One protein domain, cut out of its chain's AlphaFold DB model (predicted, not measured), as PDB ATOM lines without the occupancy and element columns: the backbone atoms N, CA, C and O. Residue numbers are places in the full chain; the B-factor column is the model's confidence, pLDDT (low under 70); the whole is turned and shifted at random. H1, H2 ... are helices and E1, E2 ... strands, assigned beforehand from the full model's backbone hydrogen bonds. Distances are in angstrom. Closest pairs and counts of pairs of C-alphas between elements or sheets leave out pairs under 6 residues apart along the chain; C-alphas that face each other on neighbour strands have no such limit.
ATOM      1  N   SER A  22      22.899  30.736  24.759       78.88
ATOM      2  CA  SER A  22      24.135  31.504  24.653       78.88
ATOM      3  C   SER A  22      24.020  32.638  23.633       78.88
ATOM      4  O   SER A  22      24.450  33.760  23.902       78.88
ATOM      5  N   SER A  23      23.372  32.409  22.481       80.06
ATOM      6  CA  SER A  23      23.134  33.479  21.491       80.06
ATOM      7  C   SER A  23      22.165  34.549  21.992       80.06
ATOM      8  O   SER A  23      22.204  35.691  21.531       80.06
ATOM      9  N   GLN A  24      21.310  34.187  22.947       85.44
ATOM     10  CA  GLN A  24      20.409  35.099  23.636       85.44
ATOM     11  C   GLN A  24      21.041  35.703  24.895       85.44
ATOM     12  O   GLN A  24      20.383  36.494  25.569       85.44
ATOM     13  N   GLY A  25      22.301  35.390  25.212       86.56
ATOM     14  CA  GLY A  25      22.972  35.851  26.429       86.56
ATOM     15  C   GLY A  25      22.363  35.276  27.708       86.56
ATOM     16  O   GLY A  25      22.376  35.954  28.732       86.56
ATOM     17  N   VAL A  26      21.772  34.082  27.626       86.06
ATOM     18  CA  VAL A  26      21.300  33.301  28.769       86.06
ATOM     19  C   VAL A  26      22.321  32.204  29.034       86.06
ATOM     20  O   VAL A  26      22.533  31.349  28.183       86.06
ATOM     21  N   THR A  27      22.972  32.265  30.187       83.06
ATOM     22  CA  THR A  27      24.036  31.335  30.602       83.06
ATOM     23  C   THR A  27      23.780  30.728  31.980       83.06
ATOM     24  O   THR A  27      24.499  29.831  32.404       83.06
ATOM     25  N   ASP A  28      22.781  31.234  32.701       75.94
ATOM     26  CA  ASP A  28      22.413  30.836  34.057       75.94
ATOM     27  C   ASP A  28      20.965  31.264  34.371       75.94
ATOM     28  O   ASP A  28      20.314  31.972  33.595       75.94
ATOM     29  N   GLN A  29      20.454  30.867  35.541       83.38
ATOM     30  CA  GLN A  29      19.119  31.267  36.000       83.38
ATOM     31  C   GLN A  29      18.959  32.792  36.086       83.38
ATOM     32  O   GLN A  29      17.924  33.312  35.697       83.38
ATOM     33  N   SER A  30      19.982  33.533  36.520       86.75
ATOM     34  CA  SER A  30      19.914  34.998  36.671       86.75
ATOM     35  C   SER A  30      19.711  35.717  35.328       86.75
ATOM     36  O   SER A  30      18.903  36.639  35.196       86.75
ATOM     37  N   SER A  31      20.418  35.274  34.291       90.81
ATOM     38  CA  SER A  31      20.286  35.773  32.919       90.81
ATOM     39  C   SER A  31      19.007  35.285  32.230       90.81
ATOM     40  O   SER A  31      18.474  35.998  31.371       90.81
ATOM     41  N   CYS A  32      18.469  34.133  32.640       84.75
ATOM     42  CA  CYS A  32      17.132  33.673  32.272       84.75
ATOM     43  C   CYS A  32      16.057  34.573  32.905       84.75
ATOM     44  O   CYS A  32      15.267  35.174  32.181       84.75
ATOM     45  N   ASP A  33      16.111  34.813  34.218       84.94
ATOM     46  CA  ASP A  33      15.227  35.735  34.947       84.94
ATOM     47  C   ASP A  33      15.280  37.158  34.378       84.94
ATOM     48  O   ASP A  33      14.273  37.868  34.317       84.94
ATOM     49  N   ALA A  34      16.440  37.592  33.880       91.31
ATOM     50  CA  ALA A  34      16.577  38.886  33.218       91.31
ATOM     51  C   ALA A  34      15.707  39.009  31.948       91.31
ATOM     52  O   ALA A  34      15.360  40.129  31.559       91.31
ATOM     53  N   LYS A  35      15.281  37.898  31.325       90.44
ATOM     54  CA  LYS A  35      14.296  37.896  30.224       90.44
ATOM     55  C   LYS A  35      12.903  38.308  30.683       90.44
ATOM     56  O   LYS A  35      12.146  38.875  29.893       90.44
ATOM     57  N   CYS A  36      12.612  38.121  31.966       84.62
ATOM     58  CA  CYS A  36      11.436  38.647  32.646       84.62
ATOM     59  C   CYS A  36      11.581  40.108  33.114       84.62
ATOM     60  O   CYS A  36      10.635  40.670  33.671       84.62
ATOM     61  N   GLY A  37      12.729  40.759  32.889       87.00
ATOM     62  CA  GLY A  37      13.005  42.113  33.370       87.00
ATOM     63  C   GLY A  37      11.925  43.133  32.981       87.00
ATOM     64  O   GLY A  37      11.683  43.392  31.804       87.00
ATOM     65  N   GLY A  38      11.286  43.741  33.987       81.38
ATOM     66  CA  GLY A  38      10.268  44.784  33.803       81.38
ATOM     67  C   GLY A  38       8.851  44.279  33.505       81.38
ATOM     68  O   GLY A  38       7.963  45.102  33.279       81.38
ATOM     69  N   ARG A  39       8.621  42.961  33.527       82.94
ATOM     70  CA  ARG A  39       7.294  42.355  33.343       82.94
ATOM     71  C   ARG A  39       6.650  42.031  34.685       82.94
ATOM     72  O   ARG A  39       7.330  41.738  35.665       82.94
ATOM     73  N   THR A  40       5.324  42.109  34.738       78.25
ATOM     74  CA  THR A  40       4.553  41.749  35.938       78.25
ATOM     75  C   THR A  40       4.207  40.265  35.901       78.25
ATOM     76  O   THR A  40       3.819  39.757  34.852       78.25
ATOM     77  N   ASN A  41       4.361  39.586  37.044       73.69
ATOM     78  CA  ASN A  41       4.066  38.158  37.223       73.69
ATOM     79  C   ASN A  41       4.733  37.277  36.158       73.69
ATOM     80  O   ASN A  41       4.074  36.491  35.482       73.69
ATOM     81  N   CYS A  42       6.034  37.489  35.970       77.44
ATOM     82  CA  CYS A  42       6.843  36.734  35.031       77.44
ATOM     83  C   CYS A  42       7.671  35.703  35.801       77.44
ATOM     84  O   CYS A  42       8.334  36.065  36.772       77.44
ATOM     85  N   ALA A  43       7.598  34.443  35.384       75.06
ATOM     86  CA  ALA A  43       8.317  33.325  35.975       75.06
ATOM     87  C   ALA A  43       9.243  32.713  34.924       75.06
ATOM     88  O   ALA A  43       8.814  32.463  33.797       75.06
ATOM     89  N   CYS A  44      10.499  32.484  35.297       77.56
ATOM     90  CA  CYS A  44      11.508  31.853  34.460       77.56
ATOM     91  C   CYS A  44      12.033  30.576  35.118       77.56
ATOM     92  O   CYS A  44      12.170  30.503  36.337       77.56
ATOM     93  N   SER A  45      12.392  29.595  34.301       73.44
ATOM     94  CA  SER A  45      13.073  28.366  34.698       73.44
ATOM     95  C   SER A  45      14.281  28.145  33.800       73.44
ATOM     96  O   SER A  45      14.125  28.125  32.576       73.44
ATOM     97  N   TYR A  46      15.458  27.959  34.390       72.69
ATOM     98  CA  TYR A  46      16.685  27.606  33.687       72.69
ATOM     99  C   TYR A  46      17.161  26.210  34.090       72.69
ATOM    100  O   TYR A  46      17.434  25.960  35.262       72.69
ATOM    101  N   LEU A  47      17.253  25.297  33.123       66.12
ATOM    102  CA  LEU A  47      17.556  23.877  33.320       66.12
ATOM    103  C   LEU A  47      18.391  23.362  32.153       66.12
ATOM    104  O   LEU A  47      17.985  23.547  31.009       66.12
ATOM    105  N   LEU A  48      19.520  22.698  32.428       62.38
ATOM    106  CA  LEU A  48      20.378  22.068  31.405       62.38
ATOM    107  C   LEU A  48      20.637  22.991  30.203       62.38
ATOM    108  O   LEU A  48      20.426  22.631  29.046       62.38
ATOM    109  N   SER A  49      20.994  24.239  30.498       74.25
ATOM    110  CA  SER A  49      21.255  25.273  29.495       74.25
ATOM    111  C   SER A  49      20.061  25.628  28.594       74.25
ATOM    112  O   SER A  49      20.209  26.237  27.535       74.25
ATOM    113  N   SER A  50      18.850  25.312  29.051       75.00
ATOM    114  CA  SER A  50      17.573  25.774  28.514       75.00
ATOM    115  C   SER A  50      16.932  26.785  29.446       75.00
ATOM    116  O   SER A  50      16.974  26.628  30.658       75.00
ATOM    117  N   CYS A  51      16.296  27.808  28.892       81.31
ATOM    118  CA  CYS A  51      15.529  28.803  29.631       81.31
ATOM    119  C   CYS A  51      14.104  28.821  29.102       81.31
ATOM    120  O   CYS A  51      13.910  28.864  27.889       81.31
ATOM    121  N   GLY A  52      13.121  28.837  29.995       82.06
ATOM    122  CA  GLY A  52      11.715  29.053  29.678       82.06
ATOM    123  C   GLY A  52      11.146  30.129  30.589       82.06
ATOM    124  O   GLY A  52      11.265  30.021  31.802       82.06
ATOM    125  N   CYS A  53      10.535  31.164  30.028       80.00
ATOM    126  CA  CYS A  53       9.912  32.248  30.774       80.00
ATOM    127  C   CYS A  53       8.501  32.513  30.266       80.00
ATOM    128  O   CYS A  53       8.287  32.583  29.054       80.00
ATOM    129  N   PHE A 110      -0.839  31.731  31.235       80.88
ATOM    130  CA  PHE A 110      -0.068  31.251  30.094       80.88
ATOM    131  C   PHE A 110       0.975  30.261  30.584       80.88
ATOM    132  O   PHE A 110       1.720  30.585  31.509       80.88
ATOM    133  N   CYS A 111       1.039  29.098  29.944       82.50
ATOM    134  CA  CYS A 111       2.070  28.101  30.173       82.50
ATOM    135  C   CYS A 111       3.013  28.003  28.975       82.50
ATOM    136  O   CYS A 111       2.662  28.327  27.841       82.50
ATOM    137  N   SER A 112       4.226  27.545  29.249       80.69
ATOM    138  CA  SER A 112       5.202  27.104  28.268       80.69
ATOM    139  C   SER A 112       5.686  25.734  28.704       80.69
ATOM    140  O   SER A 112       6.274  25.601  29.779       80.69
ATOM    141  N   PHE A 113       5.454  24.737  27.858       83.19
ATOM    142  CA  PHE A 113       6.032  23.412  28.012       83.19
ATOM    143  C   PHE A 113       7.257  23.284  27.113       83.19
ATOM    144  O   PHE A 113       7.217  23.635  25.933       83.19
ATOM    145  N   THR A 114       8.338  22.767  27.675       74.88
ATOM    146  CA  THR A 114       9.561  22.454  26.948       74.88
ATOM    147  C   THR A 114       9.931  21.019  27.272       74.88
ATOM    148  O   THR A 114      10.110  20.676  28.434       74.88
ATOM    149  N   GLU A 115      10.089  20.190  26.247       72.31
ATOM    150  CA  GLU A 115      10.684  18.865  26.387       72.31
ATOM    151  C   GLU A 115      11.960  18.815  25.558       72.31
ATOM    152  O   GLU A 115      11.943  19.008  24.339       72.31
ATOM    153  N   VAL A 116      13.077  18.572  26.233       59.31
ATOM    154  CA  VAL A 116      14.393  18.453  25.612       59.31
ATOM    155  C   VAL A 116      15.023  17.183  26.154       59.31
ATOM    156  O   VAL A 116      15.266  17.059  27.347       59.31
ATOM    157  N   LEU A 117      15.276  16.223  25.263       53.00
ATOM    158  CA  LEU A 117      15.947  14.963  25.599       53.00
ATOM    159  C   LEU A 117      15.239  14.168  26.726       53.00
ATOM    160  O   LEU A 117      15.890  13.528  27.544       53.00
ATOM    161  N   GLY A 118      13.900  14.205  26.779       58.91
ATOM    162  CA  GLY A 118      13.097  13.527  27.808       58.91
ATOM    163  C   GLY A 118      13.043  14.248  29.160       58.91
ATOM    164  O   GLY A 118      12.292  13.835  30.038       58.91
ATOM    165  N   VAL A 119      13.787  15.345  29.316       67.06
ATOM    166  CA  VAL A 119      13.626  16.279  30.431       67.06
ATOM    167  C   VAL A 119      12.483  17.215  30.086       67.06
ATOM    168  O   VAL A 119      12.484  17.853  29.030       67.06
ATOM    169  N   GLN A 120      11.500  17.274  30.974       78.38
ATOM    170  CA  GLN A 120      10.301  18.077  30.787       78.38
ATOM    171  C   GLN A 120      10.368  19.265  31.734       78.38
ATOM    172  O   GLN A 120      10.699  19.125  32.910       78.38
ATOM    173  N   GLY A 121      10.064  20.441  31.214       82.06
ATOM    174  CA  GLY A 121       9.912  21.663  31.978       82.06
ATOM    175  C   GLY A 121       8.563  22.276  31.656       82.06
ATOM    176  O   GLY A 121       8.181  22.386  30.491       82.06
ATOM    177  N   CYS A 122       7.848  22.701  32.687       84.56
ATOM    178  CA  CYS A 122       6.635  23.485  32.533       84.56
ATOM    179  C   CYS A 122       6.783  24.759  33.349       84.56
ATOM    180  O   CYS A 122       7.157  24.706  34.518       84.56
ATOM    181  N   SER A 123       6.485  25.899  32.735       83.62
ATOM    182  CA  SER A 123       6.446  27.195  33.406       83.62
ATOM    183  C   SER A 123       5.148  27.900  33.047       83.62
ATOM    184  O   SER A 123       4.880  28.144  31.873       83.62
ATOM    185  N   CYS A 124       4.344  28.221  34.053       82.81
ATOM    186  CA  CYS A 124       3.059  28.885  33.931       82.81
ATOM    187  C   CYS A 124       3.016  30.153  34.785       82.81
ATOM    188  O   CYS A 124       3.505  30.173  35.916       82.81
TER     189      CYS A 124
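What this domain is: This is residues 22 to 53 and 110 to 124 of the 385 residues of an uncharacterized protein of Salpingoeca rosetta (strain ATCC 50818 / BSB-021) (UniProt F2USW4). Two strand hairpins, E3 with E4 and E1 with E2, stack partly face to face, and the short helix H1 covers the other face of E1 and E2. The 47 printed residues run H1, E1, E2, E3, E4, mixed helices and strands, with both sheets antiparallel. The whole is compact, radius of gyration of the C-alphas 10.5 A, and flat, 32 by 25 by 13 A.

Where its parts are: Find C-alpha 110 at (-0.068, 31.251, 30.094); E3, residues 110 to 116, runs 19.8 A. E4, 119 to 124, runs 16.8 A to (3.059, 28.885, 33.931). E1 is 42 to 47, 16.8 A; E2 is 50 to 53, 10.3 A; H1 is 29 to 36, 11.2 A.

How they stand to each other: In hairpin E3 and E4, see N 114 and O 121, 2.8 A; in hairpin E1 and E2, N 45 and O 52, 2.8 A. The closest C-alphas of E1 and E4 are Ser 45 and Ser 123, 6.9 A; of H1 and E1, Gln 29 and Tyr 46, 5.0 A. H1 is apart from E3 and E4. In H1, 2 of 4 O i to N i+4 pairs are within hydrogen-bond range.

The domain as a whole: Residues 54 to 109 are not printed; C-alphas 53 and 110 are 10.1 A apart. The links printed whole between elements are tight. Residues 47 to 48 and 116 to 119 have pLDDT under 70.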